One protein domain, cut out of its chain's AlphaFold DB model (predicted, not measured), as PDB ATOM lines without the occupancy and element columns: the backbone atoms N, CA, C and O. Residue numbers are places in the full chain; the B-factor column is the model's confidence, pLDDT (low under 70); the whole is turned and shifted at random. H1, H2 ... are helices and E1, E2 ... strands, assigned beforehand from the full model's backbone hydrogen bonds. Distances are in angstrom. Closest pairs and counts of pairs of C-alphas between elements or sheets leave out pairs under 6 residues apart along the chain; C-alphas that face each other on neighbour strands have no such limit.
ATOM      1  N   SER A 352     112.305 293.343 137.226       38.25
ATOM      2  CA  SER A 352     112.036 293.262 138.672       38.25
ATOM      3  C   SER A 352     110.746 292.507 139.023       38.25
ATOM      4  O   SER A 352     110.679 291.827 140.046       38.25
ATOM      5  N   VAL A 353     109.732 292.598 138.165       45.53
ATOM      6  CA  VAL A 353     108.443 291.905 138.295       45.53
ATOM      7  C   VAL A 353     108.580 290.446 137.905       45.53
ATOM      8  O   VAL A 353     108.047 289.573 138.586       45.53
ATOM      9  N   ARG A 354     109.323 290.175 136.824       51.00
ATOM     10  CA  ARG A 354     109.577 288.806 136.372       51.00
ATOM     11  C   ARG A 354     110.265 288.006 137.478       51.00
ATOM     12  O   ARG A 354     109.778 286.934 137.818       51.00
ATOM     13  N   MET A 355     111.286 288.586 138.115       47.75
ATOM     14  CA  MET A 355     111.993 287.983 139.250       47.75
ATOM     15  C   MET A 355     111.087 287.711 140.463       47.75
ATOM     16  O   MET A 355     111.168 286.637 141.047       47.75
ATOM     17  N   ALA A 356     110.190 288.633 140.834       51.53
ATOM     18  CA  ALA A 356     109.275 288.424 141.967       51.53
ATOM     19  C   ALA A 356     108.219 287.326 141.716       51.53
ATOM     20  O   ALA A 356     107.668 286.764 142.659       51.53
ATOM     21  N   LEU A 357     107.929 287.031 140.447       57.22
ATOM     22  CA  LEU A 357     106.973 286.007 140.024       57.22
ATOM     23  C   LEU A 357     107.643 284.667 139.664       57.22
ATOM     24  O   LEU A 357     106.946 283.662 139.540       57.22
ATOM     25  N   GLU A 358     108.968 284.622 139.491       62.12
ATOM     26  CA  GLU A 358     109.711 283.426 139.063       62.12
ATOM     27  C   GLU A 358     109.598 282.249 140.052       62.12
ATOM     28  O   GLU A 358     109.526 281.108 139.599       62.12
ATOM     29  N   ASP A 359     109.452 282.520 141.355       67.19
ATOM     30  CA  ASP A 359     109.276 281.511 142.416       67.19
ATOM     31  C   ASP A 359     107.880 280.844 142.447       67.19
ATOM     32  O   ASP A 359     107.659 279.891 143.200       67.19
ATOM     33  N   LEU A 360     106.906 281.330 141.664       73.69
ATOM     34  CA  LEU A 360     105.546 280.778 141.647       73.69
ATOM     35  C   LEU A 360     105.369 279.680 140.586       73.69
ATOM     36  O   LEU A 360     105.781 279.885 139.436       73.69
ATOM     37  N   PRO A 361     104.661 278.572 140.911       78.69
ATOM     38  CA  PRO A 361     104.241 277.579 139.927       78.69
ATOM     39  C   PRO A 361     103.526 278.236 138.743       78.69
ATOM     40  O   PRO A 361     102.551 278.970 138.924       78.69
ATOM     41  N   VAL A 362     104.020 277.980 137.531       82.25
ATOM     42  CA  VAL A 362     103.426 278.501 136.295       82.25
ATOM     43  C   VAL A 362     102.293 277.586 135.854       82.25
ATOM     44  O   VAL A 362     102.512 276.413 135.561       82.25
ATOM     45  N   VAL A 363     101.096 278.150 135.743       78.81
ATOM     46  CA  VAL A 363      99.941 277.519 135.110       78.81
ATOM     47  C   VAL A 363      99.793 278.072 133.703       78.81
ATOM     48  O   VAL A 363      99.357 279.205 133.519       78.81
ATOM     49  N   SER A 364     100.147 277.260 132.710       79.81
ATOM     50  CA  SER A 364      99.772 277.519 131.322       79.81
ATOM     51  C   SER A 364      98.390 276.930 131.063       79.81
ATOM     52  O   SER A 364      98.257 275.710 130.989       79.81
ATOM     53  N   MET A 365      97.380 277.789 130.941       75.81
ATOM     54  CA  MET A 365      95.990 277.401 130.683       75.81
ATOM     55  C   MET A 365      95.331 278.357 129.681       75.81
ATOM     56  O   MET A 365      95.786 279.483 129.506       75.81
ATOM     57  N   ASP A 366      94.277 277.888 129.019       78.12
ATOM     58  CA  ASP A 366      93.444 278.666 128.097       78.12
ATOM     59  C   ASP A 366      92.210 279.130 128.880       78.12
ATOM     60  O   ASP A 366      91.284 278.347 129.126       78.12
ATOM     61  N   ILE A 367      92.249 280.365 129.391       73.31
ATOM     62  CA  ILE A 367      91.273 280.815 130.398       73.31
ATOM     63  C   ILE A 367      89.878 280.949 129.811       73.31
ATOM     64  O   ILE A 367      88.926 280.479 130.430       73.31
ATOM     65  N   GLU A 368      89.752 281.479 128.595       73.44
ATOM     66  CA  GLU A 368      88.461 281.614 127.912       73.44
ATOM     67  C   GLU A 368      87.719 280.268 127.803       73.44
ATOM     68  O   GLU A 368      86.505 280.217 127.982       73.44
ATOM     69  N   LYS A 369      88.437 279.155 127.580       77.19
ATOM     70  CA  LYS A 369      87.832 277.808 127.532       77.19
ATOM     71  C   LYS A 369      87.589 277.168 128.898       77.19
ATOM     72  O   LYS A 369      86.792 276.234 128.983       77.19
ATOM     73  N   SER A 370      88.296 277.620 129.931       81.25
ATOM     74  CA  SER A 370      88.248 277.030 131.275       81.25
ATOM     75  C   SER A 370      87.254 277.742 132.199       81.25
ATOM     76  O   SER A 370      86.804 277.145 133.178       81.25
ATOM     77  N   VAL A 371      86.911 279.002 131.910       82.50
ATOM     78  CA  VAL A 371      85.937 279.805 132.665       82.50
ATOM     79  C   VAL A 371      84.514 279.320 132.409       82.50
ATOM     80  O   VAL A 371      84.066 279.186 131.274       82.50
ATOM     81  N   LEU A 372      83.792 279.090 133.504       79.00
ATOM     82  CA  LEU A 372      82.352 278.840 133.514       79.00
ATOM     83  C   LEU A 372      81.561 280.128 133.748       79.00
ATOM     84  O   LEU A 372      80.488 280.304 133.181       79.00
ATOM     85  N   GLU A 373      82.075 281.001 134.615       78.94
ATOM     86  CA  GLU A 373      81.416 282.231 135.050       78.94
ATOM     87  C   GLU A 373      82.456 283.226 135.590       78.94
ATOM     88  O   GLU A 373      83.428 282.826 136.235       78.94
ATOM     89  N   GLN A 374      82.232 284.522 135.376       73.12
ATOM     90  CA  GLN A 374      82.914 285.582 136.116       73.12
ATOM     91  C   GLN A 374      82.092 285.924 137.364       73.12
ATOM     92  O   GLN A 374      80.938 286.323 137.240       73.12
ATOM     93  N   ILE A 375      82.680 285.753 138.550       68.25
ATOM     94  CA  ILE A 375      82.006 285.964 139.841       68.25
ATOM     95  C   ILE A 375      82.157 287.417 140.301       68.25
ATOM     96  O   ILE A 375      81.191 288.006 140.773       68.25
ATOM     97  N   ASP A 376      83.356 287.991 140.160       66.94
ATOM     98  CA  ASP A 376      83.643 289.387 140.505       66.94
ATOM     99  C   ASP A 376      84.707 289.978 139.552       66.94
ATOM    100  O   ASP A 376      85.636 289.294 139.102       66.94
ATOM    101  N   THR A 377      84.564 291.261 139.223       54.97
ATOM    102  CA  THR A 377      85.568 292.095 138.534       54.97
ATOM    103  C   THR A 377      86.618 292.670 139.494       54.97
ATOM    104  O   THR A 377      87.623 293.220 139.033       54.97
ATOM    105  N   GLY A 378      86.376 292.528 140.799       48.28
ATOM    106  CA  GLY A 378      87.169 293.013 141.917       48.28
ATOM    107  C   GLY A 378      86.967 294.492 142.187       48.28
ATOM    108  O   GLY A 378      86.769 295.303 141.276       48.28
ATOM    109  N   HIS A 379      87.124 294.883 143.453       41.06
ATOM    110  CA  HIS A 379      87.187 296.294 143.814       41.06
ATOM    111  C   HIS A 379      88.329 296.991 143.067       41.06
ATOM    112  O   HIS A 379      89.516 296.799 143.343       41.06
ATOM    113  N   GLY A 380      87.924 297.798 142.087       44.41
ATOM    114  CA  GLY A 380      88.797 298.617 141.270       44.41
ATOM    115  C   GLY A 380      89.810 297.832 140.439       44.41
ATOM    116  O   GLY A 380      90.958 298.228 140.430       44.41
ATOM    117  N   CYS A 381      89.460 296.721 139.778       48.19
ATOM    118  CA  CYS A 381      90.402 295.970 138.920       48.19
ATOM    119  C   CYS A 381      91.703 295.490 139.614       48.19
ATOM    120  O   CYS A 381      92.708 295.252 138.945       48.19
ATOM    121  N   THR A 382      91.707 295.335 140.942       53.47
ATOM    122  CA  THR A 382      92.858 294.819 141.713       53.47
ATOM    123  C   THR A 382      93.044 293.307 141.555       53.47
ATOM    124  O   THR A 382      94.172 292.816 141.470       53.47
ATOM    125  N   SER A 383      91.937 292.570 141.480       65.38
ATOM    126  CA  SER A 383      91.882 291.148 141.140       65.38
ATOM    127  C   SER A 383      90.589 290.812 140.404       65.38
ATOM    128  O   SER A 383      89.609 291.516 140.567       65.38
ATOM    129  N   GLN A 384      90.561 289.730 139.637       71.88
ATOM    130  CA  GLN A 384      89.348 289.183 139.026       71.88
ATOM    131  C   GLN A 384      89.078 287.797 139.602       71.88
ATOM    132  O   GLN A 384      90.006 286.995 139.729       71.88
ATOM    133  N   THR A 385      87.818 287.509 139.919       76.94
ATOM    134  CA  THR A 385      87.413 286.257 140.564       76.94
ATOM    135  C   THR A 385      86.497 285.485 139.622       76.94
ATOM    136  O   THR A 385      85.419 285.955 139.257       76.94
ATOM    137  N   LEU A 386      86.938 284.306 139.186       81.00
ATOM    138  CA  LEU A 386      86.302 283.503 138.136       81.00
ATOM    139  C   LEU A 386      85.996 282.093 138.661       81.00
ATOM    140  O   LEU A 386      86.807 281.520 139.388       81.00
ATOM    141  N   ARG A 387      84.876 281.487 138.245       86.25
ATOM    142  CA  ARG A 387      84.668 280.037 138.380       86.25
ATOM    143  C   ARG A 387      85.290 279.338 137.180       86.25
ATOM    144  O   ARG A 387      84.946 279.656 136.041       86.25
ATOM    145  N   ILE A 388      86.150 278.355 137.428       88.50
ATOM    146  CA  ILE A 388      86.840 277.592 136.382       88.50
ATOM    147  C   ILE A 388      86.677 276.079 136.549       88.50
ATOM    148  O   ILE A 388      86.468 275.568 137.652       88.50
ATOM    149  N   LEU A 389      86.805 275.355 135.436       88.94
ATOM    150  CA  LEU A 389      86.965 273.903 135.409       88.94
ATOM    151  C   LEU A 389      88.393 273.528 135.831       88.94
ATOM    152  O   LEU A 389      89.372 273.908 135.196       88.94
ATOM    153  N   THR A 390      88.524 272.734 136.889       88.44
ATOM    154  CA  THR A 390      89.835 272.365 137.463       88.44
ATOM    155  C   THR A 390      90.632 271.386 136.615       88.44
ATOM    156  O   THR A 390      91.854 271.359 136.710       88.44
ATOM    157  N   LYS A 391      89.954 270.592 135.777       85.94
ATOM    158  CA  LYS A 391      90.565 269.613 134.860       85.94
ATOM    159  C   LYS A 391      91.596 270.251 133.910       85.94
ATOM    160  O   LYS A 391      92.465 269.548 133.404       85.94
ATOM    161  N   ASP A 392      91.454 271.555 133.657       79.69
ATOM    162  CA  ASP A 392      92.288 272.350 132.754       79.69
ATOM    163  C   ASP A 392      93.459 273.033 133.507       79.69
ATOM    164  O   ASP A 392      94.333 273.643 132.894       79.69
ATOM    165  N   ILE A 393      93.515 272.888 134.841       81.75
ATOM    166  CA  ILE A 393      94.610 273.342 135.708       81.75
ATOM    167  C   ILE A 393      95.595 272.173 135.922       81.75
ATOM    168  O   ILE A 393      95.184 271.084 136.330       81.75
ATOM    169  N   PRO A 394      96.913 272.353 135.724       77.56
ATOM    170  CA  PRO A 394      97.888 271.306 136.003       77.56
ATOM    171  C   PRO A 394      97.987 271.030 137.510       77.56
ATOM    172  O   PRO A 394      98.052 271.957 138.317       77.56
ATOM    173  N   LYS A 395      98.113 269.749 137.893       79.06
ATOM    174  CA  LYS A 395      98.216 269.287 139.298       79.06
ATOM    175  C   LYS A 395      99.212 270.086 140.156       79.06
ATOM    176  O   LYS A 395      98.997 270.275 141.346       79.06
ATOM    177  N   GLN A 396     100.292 270.572 139.547       76.19
ATOM    178  CA  GLN A 396     101.364 271.344 140.187       76.19
ATOM    179  C   GLN A 396     100.904 272.684 140.797       76.19
ATOM    180  O   GLN A 396     101.635 273.257 141.600       76.19
ATOM    181  N   ALA A 397      99.718 273.181 140.432       76.00
ATOM    182  CA  ALA A 397      99.101 274.367 141.025       76.00
ATOM    183  C   ALA A 397      98.403 274.100 142.372       76.00
ATOM    184  O   ALA A 397      98.122 275.042 143.116       76.00
ATOM    185  N   PHE A 398      98.084 272.835 142.665       84.62
ATOM    186  CA  PHE A 398      97.313 272.430 143.838       84.62
ATOM    187  C   PHE A 398      98.223 272.091 145.027       84.62
ATOM    188  O   PHE A 398      99.316 271.543 144.873       84.62
ATOM    189  N   LEU A 399      97.749 272.386 146.237       83.00
ATOM    190  CA  LEU A 399      98.461 272.163 147.495       83.00
ATOM    191  C   LEU A 399      98.330 270.714 147.977       83.00
ATOM    192  O   LEU A 399      97.416 270.396 148.728       83.00
ATOM    193  N   GLU A 400      99.249 269.844 147.544       73.06
ATOM    194  CA  GLU A 400      99.394 268.442 148.004       73.06
ATOM    195  C   GLU A 400      98.081 267.621 148.055       73.06
ATOM    196  O   GLU A 400      97.953 266.661 148.816       73.06
ATOM    197  N   LEU A 401      97.102 267.963 147.208       68.62
ATOM    198  CA  LEU A 401      95.844 267.228 147.103       68.62
ATOM    199  C   LEU A 401      96.060 265.877 146.396       68.62
ATOM    200  O   LEU A 401      96.758 265.782 145.381       68.62
ATOM    201  N   ASP A 402      95.413 264.828 146.913       72.06
ATOM    202  CA  ASP A 402      95.227 263.571 146.177       72.06
ATOM    203  C   ASP A 402      94.406 263.853 144.902       72.06
ATOM    204  O   ASP A 402      93.470 264.653 144.929       72.06
ATOM    205  N   ASP A 403      94.714 263.170 143.796       71.00
ATOM    206  CA  ASP A 403      94.036 263.347 142.499       71.00
ATOM    207  C   ASP A 403      92.524 263.100 142.593       71.00
ATOM    208  O   ASP A 403      91.741 263.623 141.805       71.00
ATOM    209  N   ARG A 404      92.108 262.303 143.581       69.12
ATOM    210  CA  ARG A 404      90.706 261.977 143.877       69.12
ATOM    211  C   ARG A 404      89.949 263.099 144.587       69.12
ATOM    212  O   ARG A 404      88.723 263.057 144.618       69.12
ATOM    213  N   ASN A 405      90.671 264.058 145.164       79.06
ATOM    214  CA  ASN A 405      90.135 265.126 146.008       79.06
ATOM    215  C   ASN A 405      90.162 266.497 145.314       79.06
ATOM    216  O   ASN A 405      89.717 267.478 145.902       79.06
ATOM    217  N   ILE A 406      90.666 266.581 144.078       84.88
ATOM    218  CA  ILE A 406      90.552 267.791 143.258       84.88
ATOM    219  C   ILE A 406      89.066 267.946 142.860       84.88
ATOM    220  O   ILE A 406      88.532 267.060 142.185       84.88
ATOM    221  N   PRO A 407      88.369 269.024 143.277       87.19
ATOM    222  CA  PRO A 407      86.964 269.242 142.917       87.19
ATOM    223  C   PRO A 407      86.840 269.503 141.413       87.19
ATOM    224  O   PRO A 407      87.814 269.911 140.799       87.19
ATOM    225  N   GLN A 408      85.673 269.295 140.790       88.81
ATOM    226  CA  GLN A 408      85.498 269.522 139.337       88.81
ATOM    227  C   GLN A 408      85.513 271.007 138.940       88.81
ATOM    228  O   GLN A 408      85.888 271.354 137.817       88.81
ATOM    229  N   THR A 409      85.104 271.870 139.864       91.06
ATOM    230  CA  THR A 409      85.103 273.325 139.739       91.06
ATOM    231  C   THR A 409      85.841 273.946 140.915       91.06
ATOM    232  O   THR A 409      85.940 273.358 141.993       91.06
ATOM    233  N   ALA A 410      86.398 275.127 140.686       90.62
ATOM    234  CA  ALA A 410      87.069 275.926 141.699       90.62
ATOM    235  C   ALA A 410      86.883 277.409 141.387       90.62
ATOM    236  O   ALA A 410      86.568 277.784 140.253       90.62
ATOM    237  N   ILE A 411      87.127 278.245 142.389       89.56
ATOM    238  CA  ILE A 411      87.218 279.689 142.214       89.56
ATOM    239  C   ILE A 411      88.686 280.067 142.102       89.56
ATOM    240  O   ILE A 411      89.491 279.706 142.958       89.56
ATOM    241  N   ILE A 412      89.037 280.798 141.051       86.25
ATOM    242  CA  ILE A 412      90.359 281.390 140.880       86.25
ATOM    243  C   ILE A 412      90.251 282.901 141.070       86.25
ATOM    244  O   ILE A 412      89.423 283.551 140.436       86.25
ATOM    245  N   GLN A 413      91.081 283.454 141.951       86.38
ATOM    246  CA  GLN A 413      91.208 284.895 142.153       86.38
ATOM    247  C   GLN A 413      92.579 285.318 141.621       86.38
ATOM    248  O   GLN A 413      93.615 284.938 142.171       86.38
ATOM    249  N   ILE A 414      92.568 286.050 140.509       79.38
ATOM    250  CA  ILE A 414      93.731 286.452 139.710       79.38
ATOM    251  C   ILE A 414      94.017 287.921 140.007       79.38
ATOM    252  O   ILE A 414      93.164 288.760 139.737       79.38
ATOM    253  N   TYR A 415      95.185 288.268 140.542       76.00
ATOM    254  CA  TYR A 415      95.525 289.666 140.845       76.00
ATOM    255  C   TYR A 415      96.154 290.331 139.616       76.00
ATOM    256  O   TYR A 415      97.092 289.776 139.045       76.00
ATOM    257  N   ASP A 416      95.673 291.513 139.216       68.56
ATOM    258  CA  ASP A 416      96.190 292.227 138.039       68.56
ATOM    259  C   ASP A 416      97.565 292.851 138.372       68.56
ATOM    260  O   ASP A 416      97.642 293.799 139.165       68.56
ATOM    261  N   PRO A 417      98.679 292.363 137.785       54.34
ATOM    262  CA  PRO A 417     100.009 292.890 138.079       54.34
ATOM    263  C   PRO A 417     100.224 294.298 137.503       54.34
ATOM    264  O   PRO A 417     101.155 294.990 137.906       54.34
ATOM    265  N   TYR A 418      99.375 294.755 136.582       50.28
ATOM    266  CA  TYR A 418      99.457 296.076 135.966       50.28
ATOM    267  C   TYR A 418      98.613 297.128 136.688       50.28
ATOM    268  O   TYR A 418      98.759 298.311 136.383       50.28
ATOM    269  N   TYR A 419      97.768 296.748 137.655       48.22
ATOM    270  CA  TYR A 419      96.859 297.680 138.329       48.22
ATOM    271  C   TYR A 419      97.578 298.918 138.897       48.22
ATOM    272  O   TYR A 419      97.217 300.052 138.583       48.22
ATOM    273  N   TYR A 420      98.666 298.719 139.650       36.44
ATOM    274  CA  TYR A 420      99.454 299.833 140.195       36.44
ATOM    275  C   TYR A 420     100.235 300.613 139.126       36.44
ATOM    276  O   TYR A 420     100.392 301.825 139.257       36.44
ATOM    277  N   VAL A 421     100.675 299.953 138.047       35.12
ATOM    278  CA  VAL A 421     101.395 300.595 136.928       35.12
ATOM    279  C   VAL A 421     100.481 301.556 136.162       35.12
ATOM    280  O   VAL A 421     100.925 302.615 135.731       35.12
ATOM    281  N   ARG A 422      99.187 301.222 136.036       40.47
ATOM    282  CA  ARG A 422      98.172 302.091 135.412       40.47
ATOM    283  C   ARG A 422      97.867 303.349 136.234       40.47
ATOM    284  O   ARG A 422      97.447 304.344 135.654       40.47
ATOM    285  N   ILE A 423      98.063 303.307 137.555       32.66
ATOM    286  CA  ILE A 423      97.732 304.408 138.477       32.66
ATOM    287  C   ILE A 423      98.950 305.285 138.798       32.66
ATOM    288  O   ILE A 423      98.791 306.476 139.051       32.66
ATOM    289  N   ASN A 424     100.165 304.726 138.814       32.56
ATOM    290  CA  ASN A 424     101.362 305.454 139.238       32.56
ATOM    291  C   ASN A 424     102.609 305.007 138.435       32.56
ATOM    292  O   ASN A 424     103.395 304.194 138.928       32.56
ATOM    293  N   PRO A 425     102.781 305.491 137.187       36.09
ATOM    294  CA  PRO A 425     103.769 304.958 136.239       36.09
ATOM    295  C   PRO A 425     105.232 305.182 136.653       36.09
ATOM    296  O   PRO A 425     106.099 304.413 136.242       36.09
ATOM    297  N   ASP A 426     105.506 306.182 137.494       36.34
ATOM    298  CA  ASP A 426     106.853 306.481 138.003       36.34
ATOM    299  C   ASP A 426     107.246 305.622 139.221       36.34
ATOM    300  O   ASP A 426     108.399 305.629 139.660       36.34
ATOM    301  N   ASN A 427     106.300 304.863 139.787       35.66
ATOM    302  CA  ASN A 427     106.512 304.078 140.996       35.66
ATOM    303  C   ASN A 427     106.752 302.597 140.674       35.66
ATOM    304  O   ASN A 427     105.877 301.886 140.186       35.66
ATOM    305  N   ASN A 428     107.931 302.095 141.047       37.25
ATOM    306  CA  ASN A 428     108.402 300.719 140.811       37.25
ATOM    307  C   ASN A 428     107.691 299.654 141.699       37.25
ATOM    308  O   ASN A 428     108.287 298.662 142.118       37.25
ATOM    309  N   LEU A 429     106.411 299.866 142.031       39.16
ATOM    310  CA  LEU A 429     105.643 299.169 143.074       39.16
ATOM    311  C   LEU A 429     104.783 298.003 142.564       39.16
ATOM    312  O   LEU A 429     103.763 297.654 143.159       39.16
ATOM    313  N   VAL A 430     105.240 297.313 141.519       43.38
ATOM    314  CA  VAL A 430     104.624 296.051 141.056       43.38
ATOM    315  C   VAL A 430     104.776 294.911 142.083       43.38
ATOM    316  O   VAL A 430     104.200 293.834 141.946       43.38
ATOM    317  N   SER A 431     105.496 295.156 143.181       48.53
ATOM    318  CA  SER A 431     105.499 294.279 144.348       48.53
ATOM    319  C   SER A 431     104.103 294.063 144.952       48.53
ATOM    320  O   SER A 431     103.916 293.065 145.642       48.53
ATOM    321  N   SER A 432     103.134 294.959 144.715       58.22
ATOM    322  CA  SER A 432     101.806 294.935 145.344       58.22
ATOM    323  C   SER A 432     100.992 293.674 145.033       58.22
ATOM    324  O   SER A 432     100.616 292.981 145.971       58.22
ATOM    325  N   ALA A 433     100.777 293.310 143.764       62.41
ATOM    326  CA  ALA A 433      99.945 292.153 143.394       62.41
ATOM    327  C   ALA A 433     100.489 290.818 143.945       62.41
ATOM    328  O   ALA A 433      99.742 289.994 144.476       62.41
ATOM    329  N   TYR A 434     101.812 290.628 143.899       68.00
ATOM    330  CA  TYR A 434     102.466 289.475 144.523       68.00
ATOM    331  C   TYR A 434     102.352 289.511 146.056       68.00
ATOM    332  O   TYR A 434     102.004 288.506 146.674       68.00
ATOM    333  N   GLN A 435     102.590 290.668 146.688       66.25
ATOM    334  CA  GLN A 435     102.452 290.836 148.140       66.25
ATOM    335  C   GLN A 435     101.013 290.631 148.626       66.25
ATOM    336  O   GLN A 435     100.830 290.108 149.723       66.25
ATOM    337  N   TRP A 436     100.006 291.004 147.835       73.75
ATOM    338  CA  TRP A 436      98.589 290.755 148.103       73.75
ATOM    339  C   TRP A 436      98.269 289.269 148.091       73.75
ATOM    340  O   TRP A 436      97.786 288.765 149.100       73.75
ATOM    341  N   MET A 437      98.638 288.554 147.022       81.88
ATOM    342  CA  MET A 437      98.485 287.098 146.942       81.88
ATOM    343  C   MET A 437      99.200 286.398 148.110       81.88
ATOM    344  O   MET A 437      98.605 285.577 148.806       81.88
ATOM    345  N   VAL A 438     100.458 286.762 148.397       74.69
ATOM    346  CA  VAL A 438     101.238 286.177 149.503       74.69
ATOM    347  C   VAL A 438     100.627 286.494 150.872       74.69
ATOM    348  O   VAL A 438     100.599 285.616 151.741       74.69
ATOM    349  N   ARG A 439     100.115 287.713 151.082       72.25
ATOM    350  CA  ARG A 439      99.421 288.101 152.319       72.25
ATOM    351  C   ARG A 439      98.117 287.329 152.477       72.25
ATOM    352  O   ARG A 439      97.899 286.763 153.542       72.25
ATOM    353  N   GLU A 440      97.295 287.271 151.434       85.56
ATOM    354  CA  GLU A 440      96.009 286.575 151.438       85.56
ATOM    355  C   GLU A 440      96.197 285.072 151.680       85.56
ATOM    356  O   GLU A 440      95.635 284.533 152.630       85.56
ATOM    357  N   LYS A 441      97.109 284.415 150.951       86.44
ATOM    358  CA  LYS A 441      97.575 283.045 151.241       86.44
ATOM    359  C   LYS A 441      98.010 282.881 152.704       86.44
ATOM    360  O   LYS A 441      97.687 281.883 153.347       86.44
ATOM    361  N   GLY A 442      98.748 283.852 153.246       81.12
ATOM    362  CA  GLY A 442      99.160 283.879 154.651       81.12
ATOM    363  C   GLY A 442      97.985 283.945 155.635       81.12
ATOM    364  O   GLY A 442      98.051 283.323 156.696       81.12
ATOM    365  N   VAL A 443      96.903 284.641 155.276       83.88
ATOM    366  CA  VAL A 443      95.645 284.677 156.035       83.88
ATOM    367  C   VAL A 443      94.909 283.342 155.923       83.88
ATOM    368  O   VAL A 443      94.613 282.754 156.959       83.88
ATOM    369  N   TYR A 444      94.710 282.790 154.721       89.50
ATOM    370  CA  TYR A 444      94.095 281.466 154.545       89.50
ATOM    371  C   TYR A 444      94.818 280.377 155.355       89.50
ATOM    372  O   TYR A 444      94.167 279.602 156.053       89.50
ATOM    373  N   ASN A 445      96.155 280.373 155.361       86.69
ATOM    374  CA  ASN A 445      96.960 279.449 156.171       86.69
ATOM    375  C   ASN A 445      96.747 279.612 157.689       86.69
ATOM    376  O   ASN A 445      96.841 278.630 158.426       86.69
ATOM    377  N   LYS A 446      96.465 280.830 158.171       87.94
ATOM    378  CA  LYS A 446      96.106 281.086 159.577       87.94
ATOM    379  C   LYS A 446      94.670 280.682 159.905       87.94
ATOM    380  O   LYS A 446      94.413 280.264 161.027       87.94
ATOM    381  N   LEU A 447      93.762 280.786 158.936       89.69
ATOM    382  CA  LEU A 447      92.348 280.423 159.063       89.69
ATOM    383  C   LEU A 447      92.064 278.954 158.694       89.69
ATOM    384  O   LEU A 447      90.905 278.567 158.570       89.69
ATOM    385  N   LYS A 448      93.103 278.122 158.529       91.31
ATOM    386  CA  LYS A 448      93.002 276.714 158.103       91.31
ATOM    387  C   LYS A 448      91.992 275.888 158.915       91.31
ATOM    388  O   LYS A 448      91.306 275.048 158.347       91.31
ATOM    389  N   ASP A 449      91.872 276.153 160.218       91.00
ATOM    390  CA  ASP A 449      91.048 275.365 161.143       91.00
ATOM    391  C   ASP A 449      89.543 275.708 161.030       91.00
ATOM    392  O   ASP A 449      88.708 275.032 161.628       91.00
ATOM    393  N   ILE A 450      89.192 276.735 160.239       92.00
ATOM    394  CA  ILE A 450      87.814 277.153 159.911       92.00
ATOM    395  C   ILE A 450      87.528 277.161 158.391       92.00
ATOM    396  O   ILE A 450      86.485 277.663 157.952       92.00
ATOM    397  N   GLN A 451      88.431 276.590 157.581       91.12
ATOM    398  CA  GLN A 451      88.199 276.369 156.150       91.12
ATOM    399  C   GLN A 451      87.114 275.298 155.921       91.12
ATOM    400  O   GLN A 451      87.008 274.329 156.670       91.12
ATOM    401  N   GLY A 452      86.273 275.486 154.902       84.94
ATOM    402  CA  GLY A 452      85.078 274.672 154.626       84.94
ATOM    403  C   GLY A 452      83.861 274.982 155.517       84.94
ATOM    404  O   GLY A 452      82.756 274.536 155.220       84.94
ATOM    405  N   ASP A 453      84.033 275.772 156.583       90.81
ATOM    406  CA  ASP A 453      82.964 276.251 157.474       90.81
ATOM    407  C   ASP A 453      82.586 277.693 157.110       90.81
ATOM    408  O   ASP A 453      81.564 277.925 156.466       90.81
ATOM    409  N   CYS A 454      83.452 278.664 157.405       90.00
ATOM    410  CA  CYS A 454      83.200 280.081 157.102       90.00
ATOM    411  C   CYS A 454      84.277 280.747 156.235       90.00
ATOM    412  O   CYS A 454      84.183 281.936 155.930       90.00
ATOM    413  N   ILE A 455      85.272 279.971 155.806       93.06
ATOM    414  CA  ILE A 455      86.351 280.389 154.911       93.06
ATOM    415  C   ILE A 455      86.468 279.349 153.791       93.06
ATOM    416  O   ILE A 455      86.376 278.157 154.090       93.06
ATOM    417  N   PRO A 456      86.651 279.747 152.522       90.50
ATOM    418  CA  PRO A 456      86.929 278.815 151.437       90.50
ATOM    419  C   PRO A 456      88.172 277.962 151.721       90.50
ATOM    420  O   PRO A 456      89.165 278.470 152.247       90.50
ATOM    421  N   GLN A 457      88.158 276.677 151.362       91.12
ATOM    422  CA  GLN A 457      89.386 275.879 151.368       91.12
ATOM    423  C   GLN A 457      90.380 276.429 150.342       91.12
ATOM    424  O   GLN A 457      90.018 276.652 149.187       91.12
ATOM    425  N   LEU A 458      91.636 276.623 150.753       92.50
ATOM    426  CA  LEU A 458      92.719 277.023 149.855       92.50
ATOM    427  C   LEU A 458      93.232 275.785 149.107       92.50
ATOM    428  O   LEU A 458      93.982 274.983 149.658       92.50
ATOM    429  N   LEU A 459      92.838 275.644 147.843       92.06
ATOM    430  CA  LEU A 459      93.194 274.504 146.994       92.06
ATOM    431  C   LEU A 459      94.582 274.639 146.363       92.06
ATOM    432  O   LEU A 459      95.208 273.630 146.047       92.06
ATOM    433  N   GLY A 460      95.050 275.867 146.127       91.19
ATOM    434  CA  GLY A 460      96.237 276.120 145.314       91.19
ATOM    435  C   GLY A 460      96.629 277.593 145.224       91.19
ATOM    436  O   GLY A 460      95.913 278.476 145.692       91.19
ATOM    437  N   TYR A 461      97.784 277.856 144.618       90.44
ATOM    438  CA  TYR A 461      98.240 279.194 144.230       90.44
ATOM    439  C   TYR A 461      99.358 279.074 143.189       90.44
ATOM    440  O   TYR A 461     100.047 278.056 143.106       90.44
ATOM    441  N   GLY A 462      99.583 280.134 142.421       86.94
ATOM    442  CA  GLY A 462     100.638 280.160 141.414       86.94
ATOM    443  C   GLY A 462     100.631 281.460 140.629       86.94
ATOM    444  O   GLY A 462     100.189 282.494 141.130       86.94
ATOM    445  N   ARG A 463     101.101 281.403 139.385       83.88
ATOM    446  CA  ARG A 463     100.899 282.458 138.390       83.88
ATOM    447  C   ARG A 463     100.380 281.891 137.084       83.88
ATOM    448  O   ARG A 463     100.791 280.812 136.662       83.88
ATOM    449  N   ILE A 464      99.498 282.640 136.448       79.19
ATOM    450  CA  ILE A 464      98.929 282.292 135.157       79.19
ATOM    451  C   ILE A 464      99.859 282.782 134.051       79.19
ATOM    452  O   ILE A 464     100.371 283.901 134.096       79.19
ATOM    453  N   ASN A 465     100.058 281.919 133.065       76.19
ATOM    454  CA  ASN A 465     100.584 282.239 131.753       76.19
ATOM    455  C   ASN A 465      99.496 281.855 130.742       76.19
ATOM    456  O   ASN A 465      99.403 280.694 130.349       76.19
ATOM    457  N   ASP A 466      98.623 282.797 130.399       70.56
ATOM    458  CA  ASP A 466      97.486 282.547 129.513       70.56
ATOM    459  C   ASP A 466      97.997 282.186 128.109       70.56
ATOM    460  O   ASP A 466      98.670 282.984 127.452       70.56
ATOM    461  N   ILE A 467      97.728 280.953 127.671       63.03
ATOM    462  CA  ILE A 467      98.200 280.405 126.384       63.03
ATOM    463  C   ILE A 467      97.156 280.531 125.269       63.03
ATOM    464  O   ILE A 467      97.237 279.836 124.250       63.03
ATOM    465  N   TRP A 468      96.160 281.394 125.460       62.16
ATOM    466  CA  TRP A 468      95.142 281.672 124.463       62.16
ATOM    467  C   TRP A 468      95.752 282.176 123.143       62.16
ATOM    468  O   TRP A 468      96.493 283.153 123.097       62.16
ATOM    469  N   ASN A 469      95.421 281.491 122.044       43.69
ATOM    470  CA  ASN A 469      95.934 281.788 120.698       43.69
ATOM    471  C   ASN A 469      94.969 282.660 119.864       43.69
ATOM    472  O   ASN A 469      95.080 282.710 118.638       43.69
ATOM    473  N   GLY A 470      93.977 283.290 120.502       43.91
ATOM    474  CA  GLY A 470      93.015 284.172 119.844       43.91
ATOM    475  C   GLY A 470      93.588 285.562 119.562       43.91
ATOM    476  O   GLY A 470      94.408 286.081 120.313       43.91
ATOM    477  N   VAL A 471      93.143 286.183 118.468       34.84
ATOM    478  CA  VAL A 471      93.645 287.486 117.990       34.84
ATOM    479  C   VAL A 471      92.810 288.651 118.553       34.84
ATOM    480  O   VAL A 471      92.428 289.545 117.807       34.84
ATOM    481  N   SER A 472      92.469 288.632 119.849       37.47
ATOM    482  CA  SER A 472      91.937 289.828 120.538       37.47
ATOM    483  C   SER A 472      92.944 290.316 121.571       37.47
ATOM    484  O   SER A 472      93.562 289.503 122.257       37.47
ATOM    485  N   GLU A 473      93.127 291.622 121.720       36.34
ATOM    486  CA  GLU A 473      94.231 292.165 122.525       36.34
ATOM    487  C   GLU A 473      93.876 292.252 124.032       36.34
ATOM    488  O   GLU A 473      94.377 293.102 124.770       36.34
ATOM    489  N   ARG A 474      93.018 291.332 124.507       38.62
ATOM    490  CA  ARG A 474      92.395 291.293 125.845       38.62
ATOM    491  C   ARG A 474      92.967 290.237 126.807       38.62
ATOM    492  O   ARG A 474      92.224 289.699 127.627       38.62
ATOM    493  N   SER A 475      94.263 289.930 126.768       42.69
ATOM    494  CA  SER A 475      94.903 288.979 127.704       42.69
ATOM    495  C   SER A 475      95.102 289.561 129.122       42.69
ATOM    496  O   SER A 475      96.214 289.665 129.644       42.69
ATOM    497  N   LEU A 476      93.979 289.922 129.758       52.62
ATOM    498  CA  LEU A 476      93.849 290.518 131.096       52.62
ATOM    499  C   LEU A 476      94.113 289.534 132.249       52.62
ATOM    500  O   LEU A 476      94.230 289.956 133.396       52.62
ATOM    501  N   TYR A 477      94.211 288.235 131.962       60.69
ATOM    502  CA  TYR A 477      94.240 287.172 132.970       60.69
ATOM    503  C   TYR A 477      95.653 286.717 133.389       60.69
ATOM    504  O   TYR A 477      95.809 285.747 134.130       60.69
ATOM    505  N   ASN A 478      96.702 287.401 132.926       65.44
ATOM    506  CA  ASN A 478      98.084 287.108 133.307       65.44
ATOM    507  C   ASN A 478      98.429 287.751 134.658       65.44
ATOM    508  O   ASN A 478      98.646 288.958 134.728       65.44
ATOM    509  N   GLY A 479      98.547 286.945 135.716       75.69
ATOM    510  CA  GLY A 479      98.891 287.422 137.059       75.69
ATOM    511  C   GLY A 479      99.157 286.294 138.063       75.69
ATOM    512  O   GLY A 479      98.940 285.119 137.747       75.69
ATOM    513  N   PRO A 480      99.655 286.608 139.275       78.62
ATOM    514  CA  PRO A 480      99.609 285.668 140.391       78.62
ATOM    515  C   PRO A 480      98.149 285.370 140.766       78.62
ATOM    516  O   PRO A 480      97.274 286.214 140.575       78.62
ATOM    517  N   PHE A 481      97.877 284.188 141.315       87.06
ATOM    518  CA  PHE A 481      96.525 283.779 141.703       87.06
ATOM    519  C   PHE A 481      96.502 282.929 142.977       87.06
ATOM    520  O   PHE A 481      97.489 282.262 143.308       87.06
ATOM    521  N   ILE A 482      95.343 282.901 143.638       90.31
ATOM    522  CA  ILE A 482      94.950 281.838 144.576       90.31
ATOM    523  C   ILE A 482      93.797 281.021 143.987       90.31
ATOM    524  O   ILE A 482      92.993 281.534 143.209       90.31
ATOM    525  N   LEU A 483      93.738 279.741 144.351       91.94
ATOM    526  CA  LEU A 483      92.681 278.812 143.964       91.94
ATOM    527  C   LEU A 483      91.938 278.350 145.220       91.94
ATOM    528  O   LEU A 483      92.563 277.883 146.174       91.94
ATOM    529  N   LEU A 484      90.617 278.479 145.208       92.38
ATOM    530  CA  LEU A 484      89.720 278.272 146.340       92.38
ATOM    531  C   LEU A 484      88.630 277.247 145.996       92.38
ATOM    532  O   LEU A 484      88.327 277.024 144.820       92.38
ATOM    533  N   GLU A 485      88.020 276.635 147.016       91.44
ATOM    534  CA  GLU A 485      86.813 275.820 146.821       91.44
ATOM    535  C   GLU A 485      85.704 276.619 146.117       91.44
ATOM    536  O   GLU A 485      85.588 277.835 146.278       91.44
ATOM    537  N   ASP A 486      84.872 275.929 145.339       90.25
ATOM    538  CA  ASP A 486      83.708 276.551 144.715       90.25
ATOM    539  C   ASP A 486      82.610 276.790 145.760       90.25
ATOM    540  O   ASP A 486      81.956 275.855 146.229       90.25
ATOM    541  N   ILE A 487      82.433 278.055 146.148       85.50
ATOM    542  CA  ILE A 487      81.427 278.498 147.126       85.50
ATOM    543  C   ILE A 487      80.112 278.950 146.472       85.50
ATOM    544  O   ILE A 487      79.222 279.433 147.171       85.50
ATOM    545  N   GLY A 488      79.967 278.789 145.152       82.25
ATOM    546  CA  GLY A 488      78.844 279.341 144.394       82.25
ATOM    547  C   GLY A 488      79.014 280.833 144.081       82.25
ATOM    548  O   GLY A 488      80.099 281.394 144.211       82.25
ATOM    549  N   ASN A 489      77.947 281.456 143.580       79.12
ATOM    550  CA  ASN A 489      77.839 282.898 143.305       79.12
ATOM    551  C   ASN A 489      76.692 283.556 144.105       79.12
ATOM    552  O   ASN A 489      76.523 284.772 144.052       79.12
ATOM    553  N   THR A 490      75.909 282.769 144.852       84.31
ATOM    554  CA  THR A 490      74.781 283.246 145.656       84.31
ATOM    555  C   THR A 490      75.266 284.197 146.745       84.31
ATOM    556  O   THR A 490      76.158 283.865 147.529       84.31
ATOM    557  N   LYS A 491      74.656 285.378 146.822       85.50
ATOM    558  CA  LYS A 491      74.918 286.370 147.865       85.50
ATOM    559  C   LYS A 491      73.926 286.205 149.027       85.50
ATOM    560  O   LYS A 491      72.781 285.826 148.782       85.50
ATOM    561  N   PRO A 492      74.337 286.443 150.284       83.25
ATOM    562  CA  PRO A 492      73.422 286.423 151.421       83.25
ATOM    563  C   PRO A 492      72.610 287.725 151.502       83.25
ATOM    564  O   PRO A 492      73.196 288.800 151.532       83.25
ATOM    565  N   ASP A 493      71.284 287.634 151.637       84.19
ATOM    566  CA  ASP A 493      70.441 288.786 152.006       84.19
ATOM    567  C   ASP A 493      70.667 289.116 153.490       84.19
ATOM    568  O   ASP A 493      70.261 288.337 154.358       84.19
ATOM    569  N   LEU A 494      71.329 290.235 153.804       78.25
ATOM    570  CA  LEU A 494      71.656 290.592 155.189       78.25
ATOM    571  C   LEU A 494      70.485 291.215 155.968       78.25
ATOM    572  O   LEU A 494      70.583 291.319 157.194       78.25
ATOM    573  N   SER A 495      69.363 291.564 155.323       72.81
ATOM    574  CA  SER A 495      68.125 291.903 156.045       72.81
ATOM    575  C   SER A 495      67.481 290.669 156.684       72.81
ATOM    576  O   SER A 495      66.829 290.762 157.734       72.81
ATOM    577  N   GLU A 496      67.720 289.483 156.120       79.50
ATOM    578  CA  GLU A 496      67.269 288.235 156.710       79.50
ATOM    579  C   GLU A 496      68.068 287.887 157.977       79.50
ATOM    580  O   GLU A 496      69.247 287.518 157.969       79.50
ATOM    581  N   LYS A 497      67.372 287.918 159.118       81.75
ATOM    582  CA  LYS A 497      67.917 287.583 160.445       81.75
ATOM    583  C   LYS A 497      68.724 286.265 160.505       81.75
ATOM    584  O   LYS A 497      69.691 286.233 161.276       81.75
ATOM    585  N   PRO A 498      68.379 285.177 159.779       86.12
ATOM    586  CA  PRO A 498      69.234 283.997 159.656       86.12
ATOM    587  C   PRO A 498      70.608 284.303 159.043       86.12
ATOM    588  O   PRO A 498      71.613 284.008 159.690       86.12
ATOM    589  N   HIS A 499      70.667 284.933 157.866       86.25
ATOM    590  CA  HIS A 499      71.918 285.256 157.171       86.25
ATOM    591  C   HIS A 499      72.773 286.245 157.962       86.25
ATOM    592  O   HIS A 499      73.946 285.964 158.198       86.25
ATOM    593  N   TYR A 500      72.187 287.323 158.496       83.12
ATOM    594  CA  TYR A 500      72.909 288.255 159.372       83.12
ATOM    595  C   TYR A 500      73.569 287.531 160.561       83.12
ATOM    596  O   TYR A 500      74.732 287.760 160.902       83.12
ATOM    597  N   LYS A 501      72.852 286.582 161.181       84.06
ATOM    598  CA  LYS A 501      73.388 285.762 162.277       84.06
ATOM    599  C   LYS A 501      74.489 284.804 161.804       84.06
ATOM    600  O   LYS A 501      75.433 284.576 162.562       84.06
ATOM    601  N   MET A 502      74.394 284.244 160.596       87.94
ATOM    602  CA  MET A 502      75.461 283.428 160.001       87.94
ATOM    603  C   MET A 502      76.718 284.267 159.745       87.94
ATOM    604  O   MET A 502      77.781 283.899 160.241       87.94
ATOM    605  N   ALA A 503      76.586 285.418 159.076       86.25
ATOM    606  CA  ALA A 503      77.683 286.337 158.765       86.25
ATOM    607  C   ALA A 503      78.397 286.793 160.043       86.25
ATOM    608  O   ALA A 503      79.618 286.696 160.145       86.25
ATOM    609  N   LYS A 504      77.634 287.168 161.076       84.75
ATOM    610  CA  LYS A 504      78.177 287.556 162.381       84.75
ATOM    611  C   LYS A 504      78.919 286.433 163.103       84.75
ATOM    612  O   LYS A 504      79.971 286.668 163.697       84.75
ATOM    613  N   ASN A 505      78.398 285.208 163.065       86.62
ATOM    614  CA  ASN A 505      79.080 284.061 163.663       86.62
ATOM    615  C   ASN A 505      80.362 283.695 162.898       86.62
ATOM    616  O   ASN A 505      81.351 283.323 163.525       86.62
ATOM    617  N   ALA A 506      80.344 283.804 161.570       89.75
ATOM    618  CA  ALA A 506      81.494 283.584 160.703       89.75
ATOM    619  C   ALA A 506      82.588 284.648 160.929       89.75
ATOM    620  O   ALA A 506      83.727 284.289 161.220       89.75
ATOM    621  N   LEU A 507      82.235 285.937 160.934       86.50
ATOM    622  CA  LEU A 507      83.178 287.030 161.202       86.50
ATOM    623  C   LEU A 507      83.844 286.884 162.578       86.50
ATOM    624  O   LEU A 507      85.065 286.955 162.702       86.50
ATOM    625  N   LYS A 508      83.062 286.542 163.608       85.81
ATOM    626  CA  LYS A 508      83.589 286.266 164.949       85.81
ATOM    627  C   LYS A 508      84.615 285.120 164.972       85.81
ATOM    628  O   LYS A 508      85.586 285.200 165.724       85.81
ATOM    629  N   LYS A 509      84.438 284.066 164.162       89.12
ATOM    630  CA  LYS A 509      85.427 282.974 164.025       89.12
ATOM    631  C   LYS A 509      86.719 283.459 163.359       89.12
ATOM    632  O   LYS A 509      87.799 283.061 163.787       89.12
ATOM    633  N   VAL A 510      86.636 284.355 162.372       86.25
ATOM    634  CA  VAL A 510      87.814 285.006 161.765       86.25
ATOM    635  C   VAL A 510      88.564 285.849 162.800       86.25
ATOM    636  O   VAL A 510      89.773 285.690 162.974       86.25
ATOM    637  N   HIS A 511      87.842 286.672 163.563       84.94
ATOM    638  CA  HIS A 511      88.419 287.555 164.580       84.94
ATOM    639  C   HIS A 511      89.084 286.780 165.736       84.94
ATOM    640  O   HIS A 511      90.106 287.214 166.269       84.94
ATOM    641  N   GLN A 512      88.594 285.576 166.066       86.19
ATOM    642  CA  GLN A 512      89.244 284.656 167.017       86.19
ATOM    643  C   GLN A 512      90.653 284.201 166.591       86.19
ATOM    644  O   GLN A 512      91.434 283.801 167.450       86.19
ATOM    645  N   HIS A 513      91.004 284.298 165.305       85.19
ATOM    646  CA  HIS A 513      92.341 283.992 164.780       85.19
ATOM    647  C   HIS A 513      93.245 285.239 164.671       85.19
ATOM    648  O   HIS A 513      94.279 285.205 163.998       85.19
ATOM    649  N   SER A 514      92.861 286.351 165.315       82.25
ATOM    650  CA  SER A 514      93.558 287.646 165.251       82.25
ATOM    651  C   SER A 514      93.692 288.208 163.829       82.25
ATOM    652  O   SER A 514      94.627 288.956 163.541       82.25
ATOM    653  N   ILE A 515      92.768 287.855 162.934       78.00
ATOM    654  CA  ILE A 515      92.636 288.435 161.594       78.00
ATOM    655  C   ILE A 515      91.518 289.472 161.638       78.00
ATOM    656  O   ILE A 515      90.431 289.155 162.105       78.00
ATOM    657  N   HIS A 516      91.772 290.679 161.137       77.19
ATOM    658  CA  HIS A 516      90.753 291.707 160.931       77.19
ATOM    659  C   HIS A 516      90.600 291.954 159.428       77.19
ATOM    660  O   HIS A 516      91.585 292.212 158.725       77.19
ATOM    661  N   HIS A 517      89.376 291.812 158.922       70.12
ATOM    662  CA  HIS A 517      89.065 291.988 157.505       70.12
ATOM    663  C   HIS A 517      88.817 293.477 157.238       70.12
ATOM    664  O   HIS A 517      87.698 293.967 157.300       70.12
ATOM    665  N   ASN A 518      89.909 294.213 157.006       58.28
ATOM    666  CA  ASN A 518      89.938 295.681 156.932       58.28
ATOM    667  C   ASN A 518      89.007 296.314 155.872       58.28
ATOM    668  O   ASN A 518      88.846 297.534 155.871       58.28
ATOM    669  N   GLN A 519      88.481 295.529 154.927       63.69
ATOM    670  CA  GLN A 519      87.553 295.973 153.886       63.69
ATOM    671  C   GLN A 519      86.532 294.871 153.601       63.69
ATOM    672  O   GLN A 519      86.573 294.230 152.553       63.69
ATOM    673  N   ILE A 520      85.612 294.643 154.538       65.56
ATOM    674  CA  ILE A 520      84.448 293.805 154.250       65.56
ATOM    675  C   ILE A 520      83.487 294.605 153.371       65.56
ATOM    676  O   ILE A 520      82.950 295.625 153.800       65.56
ATOM    677  N   SER A 521      83.248 294.122 152.157       67.62
ATOM    678  CA  SER A 521      82.140 294.557 151.307       67.62
ATOM    679  C   SER A 521      81.216 293.380 150.996       67.62
ATOM    680  O   SER A 521      81.519 292.226 151.319       67.62
ATOM    681  N   TYR A 522      80.083 293.656 150.352       67.12
ATOM    682  CA  TYR A 522      79.170 292.619 149.865       67.12
ATOM    683  C   TYR A 522      79.843 291.665 148.855       67.12
ATOM    684  O   TYR A 522      79.474 290.495 148.733       67.12
ATOM    685  N   GLU A 523      80.913 292.118 148.191       69.00
ATOM    686  CA  GLU A 523      81.705 291.268 147.299       69.00
ATOM    687  C   GLU A 523      82.573 290.243 148.033       69.00
ATOM    688  O   GLU A 523      82.894 289.189 147.486       69.00
ATOM    689  N   CYS A 524      82.855 290.466 149.316       76.06
ATOM    690  CA  CYS A 524      83.583 289.515 150.149       76.06
ATOM    691  C   CYS A 524      82.715 288.346 150.658       76.06
ATOM    692  O   CYS A 524      83.268 287.407 151.236       76.06
ATOM    693  N   LEU A 525      81.389 288.395 150.483       83.56
ATOM    694  CA  LEU A 525      80.412 287.505 151.120       83.56
ATOM    695  C   LEU A 525      79.705 286.582 150.118       83.56
ATOM    696  O   LEU A 525      79.168 287.039 149.112       83.56
ATOM    697  N   PHE A 526      79.629 285.290 150.450       87.44
ATOM    698  CA  PHE A 526      78.908 284.282 149.662       87.44
ATOM    699  C   PHE A 526      78.090 283.345 150.557       87.44
ATOM    700  O   PHE A 526      78.555 282.923 151.619       87.44
ATOM    701  N   LEU A 527      76.874 283.007 150.124       88.94
ATOM    702  CA  LEU A 527      75.983 282.038 150.759       88.94
ATOM    703  C   LEU A 527      76.180 280.665 150.104       88.94
ATOM    704  O   LEU A 527      75.870 280.477 148.931       88.94
ATOM    705  N   VAL A 528      76.676 279.689 150.866       87.50
ATOM    706  CA  VAL A 528      77.058 278.378 150.323       87.50
ATOM    707  C   VAL A 528      76.007 277.329 150.672       87.50
ATOM    708  O   VAL A 528      75.848 276.951 151.841       87.50
ATOM    709  N   ASN A 529      75.302 276.834 149.650       84.62
ATOM    710  CA  ASN A 529      74.244 275.817 149.760       84.62
ATOM    711  C   ASN A 529      73.198 276.139 150.852       84.62
ATOM    712  O   ASN A 529      72.826 275.254 151.621       84.62
ATOM    713  N   ASP A 530      72.820 277.416 150.992       83.31
ATOM    714  CA  ASP A 530      71.885 277.962 151.997       83.31
ATOM    715  C   ASP A 530      72.224 277.625 153.469       83.31
ATOM    716  O   ASP A 530      71.396 277.748 154.374       83.31
ATOM    717  N   SER A 531      73.458 277.178 153.727       87.38
ATOM    718  CA  SER A 531      73.842 276.499 154.975       87.38
ATOM    719  C   SER A 531      74.886 277.246 155.805       87.38
ATOM    720  O   SER A 531      74.941 277.088 157.027       87.38
ATOM    721  N   ARG A 532      75.728 278.052 155.148       90.62
ATOM    722  CA  ARG A 532      76.852 278.783 155.745       90.62
ATOM    723  C   ARG A 532      77.189 280.013 154.908       90.62
ATOM    724  O   ARG A 532      76.929 280.033 153.708       90.62
ATOM    725  N   ILE A 533      77.816 281.003 155.535       90.25
ATOM    726  CA  ILE A 533      78.383 282.166 154.846       90.25
ATOM    727  C   ILE A 533      79.904 282.032 154.820       90.25
ATOM    728  O   ILE A 533      80.520 281.780 155.857       90.25
ATOM    729  N   ALA A 534      80.485 282.197 153.634       90.31
ATOM    730  CA  ALA A 534      81.919 282.180 153.392       90.31
ATOM    731  C   ALA A 534      82.444 283.603 153.146       90.31
ATOM    732  O   ALA A 534      81.859 284.357 152.369       90.31
ATOM    733  N   PHE A 535      83.559 283.947 153.797       88.69
ATOM    734  CA  PHE A 535      84.298 285.188 153.556       88.69
ATOM    735  C   PHE A 535      85.458 284.964 152.578       88.69
ATOM    736  O   PHE A 535      86.158 283.959 152.658       88.69
ATOM    737  N   THR A 536      85.689 285.931 151.694       85.19
ATOM    738  CA  THR A 536      86.738 285.951 150.656       85.19
ATOM    739  C   THR A 536      87.512 287.277 150.690       85.19
ATOM    740  O   THR A 536      87.215 288.141 151.521       85.19
ATOM    741  N   HIS A 537      88.470 287.466 149.773       77.81
ATOM    742  CA  HIS A 537      89.112 288.757 149.497       77.81
ATOM    743  C   HIS A 537      89.876 289.356 150.703       77.81
ATOM    744  O   HIS A 537      89.743 290.525 151.058       77.81
ATOM    745  N   PHE A 538      90.729 288.547 151.336       76.56
ATOM    746  CA  PHE A 538      91.557 288.909 152.492       76.56
ATOM    747  C   PHE A 538      92.871 289.647 152.145       76.56
ATOM    748  O   PHE A 538      93.695 289.872 153.035       76.56
ATOM    749  N   PHE A 539      93.110 290.058 150.894       68.19
ATOM    750  CA  PHE A 539      94.351 290.742 150.481       68.19
ATOM    751  C   PHE A 539      94.663 292.047 151.240       68.19
ATOM    752  O   PHE A 539      95.834 292.427 151.358       68.19
ATOM    753  N   LEU A 540      93.655 292.713 151.811       61.84
ATOM    754  CA  LEU A 540      93.833 293.887 152.679       61.84
ATOM    755  C   LEU A 540      93.717 293.592 154.177       61.84
ATOM    756  O   LEU A 540      93.935 294.504 154.974       61.84
ATOM    757  N   ALA A 541      93.438 292.350 154.576       62.03
ATOM    758  CA  ALA A 541      93.283 291.981 155.977       62.03
ATOM    759  C   ALA A 541      94.578 292.185 156.784       62.03
ATOM    760  O   ALA A 541      95.698 292.037 156.280       62.03
ATOM    761  N   SER A 542      94.419 292.525 158.063       68.31
ATOM    762  CA  SER A 542      95.521 292.783 158.992       68.31
ATOM    763  C   SER A 542      95.527 291.810 160.170       68.31
ATOM    764  O   SER A 542      94.564 291.082 160.411       68.31
ATOM    765  N   GLN A 543      96.645 291.774 160.899       62.22
ATOM    766  CA  GLN A 543      96.741 291.041 162.159       62.22
ATOM    767  C   GLN A 543      96.446 292.006 163.308       62.22
ATOM    768  O   GLN A 543      97.234 292.919 163.553       62.22
ATOM    769  N   ALA A 544      95.322 291.810 163.995       60.16
ATOM    770  CA  ALA A 544      94.898 292.649 165.112       60.16
ATOM    771  C   ALA A 544      95.306 292.017 166.451       60.16
ATOM    772  O   ALA A 544      95.022 290.848 166.714       60.16
ATOM    773  N   SER A 545      95.957 292.792 167.323       41.41
ATOM    774  CA  SER A 545      96.424 292.328 168.640       41.41
ATOM    775  C   SER A 545      95.313 292.179 169.688       41.41
ATOM    776  O   SER A 545      95.526 291.535 170.713       41.41
ATOM    777  N   SER A 546      94.137 292.760 169.445       50.09
ATOM    778  CA  SER A 546      92.949 292.683 170.303       50.09
ATOM    779  C   SER A 546      91.704 293.090 169.510       50.09
ATOM    780  O   SER A 546      91.766 294.084 168.790       50.09
ATOM    781  N   HIS A 547      90.589 292.374 169.675       55.03
ATOM    782  CA  HIS A 547      89.303 292.660 169.020       55.03
ATOM    783  C   HIS A 547      88.180 292.707 170.064       55.03
ATOM    784  O   HIS A 547      88.201 291.901 171.000       55.03
ATOM    785  N   THR A 548      87.201 293.603 169.913       56.91
ATOM    786  CA  THR A 548      86.032 293.686 170.807       56.91
ATOM    787  C   THR A 548      84.717 293.336 170.087       56.91
ATOM    788  O   THR A 548      84.620 293.516 168.871       56.91
ATOM    789  N   PRO A 549      83.682 292.842 170.802       52.16
ATOM    790  CA  PRO A 549      82.380 292.504 170.207       52.16
ATOM    791  C   PRO A 549      81.620 293.689 169.594       52.16
ATOM    792  O   PRO A 549      80.686 293.491 168.819       52.16
ATOM    793  N   GLU A 550      81.975 294.918 169.967       57.91
ATOM    794  CA  GLU A 550      81.406 296.152 169.424       57.91
ATOM    795  C   GLU A 550      81.910 296.412 167.999       57.91
ATOM    796  O   GLU A 550      81.140 296.874 167.160       57.91
ATOM    797  N   GLN A 551      83.160 296.039 167.703       61.31
ATOM    798  CA  GLN A 551      83.744 296.140 166.362       61.31
ATOM    799  C   GLN A 551      83.073 295.147 165.399       61.31
ATOM    800  O   GLN A 551      82.647 295.550 164.324       61.31
ATOM    801  N   ASP A 552      82.814 293.905 165.839       56.81
ATOM    802  CA  ASP A 552      82.039 292.916 165.063       56.81
ATOM    803  C   ASP A 552      80.653 293.451 164.634       56.81
ATOM    804  O   ASP A 552      80.126 293.054 163.598       56.81
ATOM    805  N   ASN A 553      80.023 294.315 165.446       57.78
ATOM    806  CA  ASN A 553      78.754 294.960 165.085       57.78
ATOM    807  C   ASN A 553      78.963 296.106 164.101       57.78
ATOM    808  O   ASN A 553      78.205 296.208 163.145       57.78
ATOM    809  N   HIS A 554      79.961 296.954 164.342       63.31
ATOM    810  CA  HIS A 554      80.285 298.099 163.497       63.31
ATOM    811  C   HIS A 554      80.581 297.659 162.056       63.31
ATOM    812  O   HIS A 554      79.971 298.172 161.121       63.31
ATOM    813  N   ASP A 555      81.432 296.649 161.873       60.50
ATOM    814  CA  ASP A 555      81.865 296.193 160.545       60.50
ATOM    815  C   ASP A 555      80.701 295.588 159.730       60.50
ATOM    816  O   ASP A 555      80.612 295.775 158.518       60.50
ATOM    817  N   LEU A 556      79.746 294.929 160.401       57.50
ATOM    818  CA  LEU A 556      78.521 294.404 159.780       57.50
ATOM    819  C   LEU A 556      77.417 295.462 159.618       57.50
ATOM    820  O   LEU A 556      76.570 295.327 158.739       57.50
ATOM    821  N   GLN A 557      77.412 296.517 160.437       57.75
ATOM    822  CA  GLN A 557      76.513 297.661 160.268       57.75
ATOM    823  C   GLN A 557      76.914 298.517 159.064       57.75
ATOM    824  O   GLN A 557      76.026 298.983 158.359       57.75
ATOM    825  N   HIS A 558      78.213 298.657 158.771       52.66
ATOM    826  CA  HIS A 558      78.673 299.267 157.514       52.66
ATOM    827  C   HIS A 558      78.196 298.477 156.294       52.66
ATOM    828  O   HIS A 558      77.680 299.074 155.357       52.66
ATOM    829  N   LEU A 559      78.276 297.143 156.324       47.44
ATOM    830  CA  LEU A 559      77.724 296.296 155.258       47.44
ATOM    831  C   LEU A 559      76.215 296.483 155.072       47.44
ATOM    832  O   LEU A 559      75.756 296.657 153.948       47.44
ATOM    833  N   TRP A 560      75.455 296.485 156.171       42.00
ATOM    834  CA  TRP A 560      74.004 296.671 156.113       42.00
ATOM    835  C   TRP A 560      73.613 298.078 155.636       42.00
ATOM    836  O   TRP A 560      72.626 298.225 154.927       42.00
ATOM    837  N   ALA A 561      74.405 299.107 155.952       40.03
ATOM    838  CA  ALA A 561      74.207 300.447 155.405       40.03
ATOM    839  C   ALA A 561      74.520 300.522 153.898       40.03
ATOM    840  O   ALA A 561      73.850 301.247 153.183       40.03
ATOM    841  N   ILE A 562      75.500 299.764 153.392       40.34
ATOM    842  CA  ILE A 562      75.873 299.769 151.963       40.34
ATOM    843  C   ILE A 562      74.820 299.080 151.073       40.34
ATOM    844  O   ILE A 562      74.670 299.454 149.913       40.34
ATOM    845  N   GLU A 563      74.091 298.083 151.585       35.19
ATOM    846  CA  GLU A 563      73.107 297.303 150.806       35.19
ATOM    847  C   GLU A 563      71.750 298.027 150.618       35.19
ATOM    848  O   GLU A 563      70.966 297.632 149.755       35.19
ATOM    849  N   TYR A 564      71.469 299.100 151.375       31.39
ATOM    850  CA  TYR A 564      70.136 299.731 151.440       31.39
ATOM    851  C   TYR A 564      70.120 301.280 151.300       31.39
ATOM    852  O   TYR A 564      69.174 301.910 151.778       31.39
TER     853      TYR A 564
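This is residues 352 to 564 of the 565 residues of an uncharacterized protein of Trichomonascus ciferrii (UniProt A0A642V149). The domain has two lobes of unequal size. In the larger, a strongly twisted sheet of six strands has H4 over one face, with H1 at one end of H4; in the smaller, H5 packs on the hairpin of E7 and E8, mainly on E8, and H6 packs on H5. Residues 422 to 427, of which 422 and 423 belong to H3, stick out from the larger lobe. The 213 printed residues include six named helices and eight named strands, in the order H1 E1 H2 E2 E3 E4 H3 H4 E5 E6 H5 E7 E8 H6; the mixed sheet runs E1 E5 E6 E4 E3 E2, and the class is mixed, helices and strands. The whole is compact, with a radius of gyration of the C-alphas of 17.4 A and spans of 50 by 45 by 32 A.

H1, residues 352 to 358, touches residues 431 to 434 of H4, residues 431 to 446, closest at the C-alphas of Val 353 and Ser 431, 7.1 A, with an only just steep tilt of 36 degrees, the same way. Edge strand E1, residues 362 to 365, is parallel to E5, residues 458 to 466, with N 363 and O 463 2.8 A apart. E5 bends by 61 degrees at residue 463; residues 463 to 466 pair with E1 and residues 458 to 463 with E6, residues 480 to 485. H1 only grazes the sheet, with residues 357 to 358. H2, residues 367 to 370, is on the sheet but over none of its strands, at a height of 6.4 A. E2, residues 371 to 376, E3, residues 383 to 389, and E4, residues 409 to 415, form a meander, each strand the antiparallel neighbour of the one before; N 375 and O 385 are 2.8 A apart, and N 412 and O 386 2.9 A. H3, residues 419 to 423, is not on the sheet. E4, H3, H4 and E5 form a split strand-helix-strand unit, two strands running the same way with E6 between them, and its crossover is right-handed. E6 is antiparallel to E4, with N 484 and O 411 2.8 A apart, and forms a hairpin with E5, with N 459 and O 483 2.8 A apart. H4, on one face, gives two layers, helix and sheet; its height is 9.6 A, and on the local plane it runs along E6 at 18 degrees. H5, residues 497 to 511, comes closest to E8, residues 532 to 535, at the C-alphas of Ala 503 and Ile 533, 5.8 A. E7, residues 525 to 528, and E8 form a hairpin, with N 528 and O 532 2.9 A apart. Residues 504 to 508 of H5 touch residues 552 to 556 of H6, residues 549 to 563, at a steep tilt of 50 degrees, opposite ways; the closest C-alphas, of Lys 508 and Asp 552, are 6.8 A apart. Every O i to N i+4 pair is within hydrogen-bond range in H1, H4 and H5; H6 has 9 of 11, H3 has 0 of 1 but 2 of 2 O i to N i+3 pairs, and H2 is too short for an O i to N i+4 pair.

H1 begins at C-alpha 352, (112.036, 293.262, 138.672). H4 measures 22.2 A from first to last C-alpha, H6 22.0 A, E5 21.6 A, H5 20.9 A, E4 19.4 A, E3 18.8 A and E6 17.4 A. E5 begins at C-alpha 458, (92.719, 277.023, 149.855), and H6 ends at C-alpha 563, (73.107, 297.303, 150.806).

The C-alphas farthest apart, of Val 471 and Thr 548, are 53.7 A from each other. The printed part has no cut. The links E3 to E4, H4 to E5, E5 to E6, E6 to H5, H5 to E7 and E8 to H6 are long. The mean pLDDT of the printed part is 71.4, and 83 residues are under 70, among them residues 416 to 435 and 539 to 564.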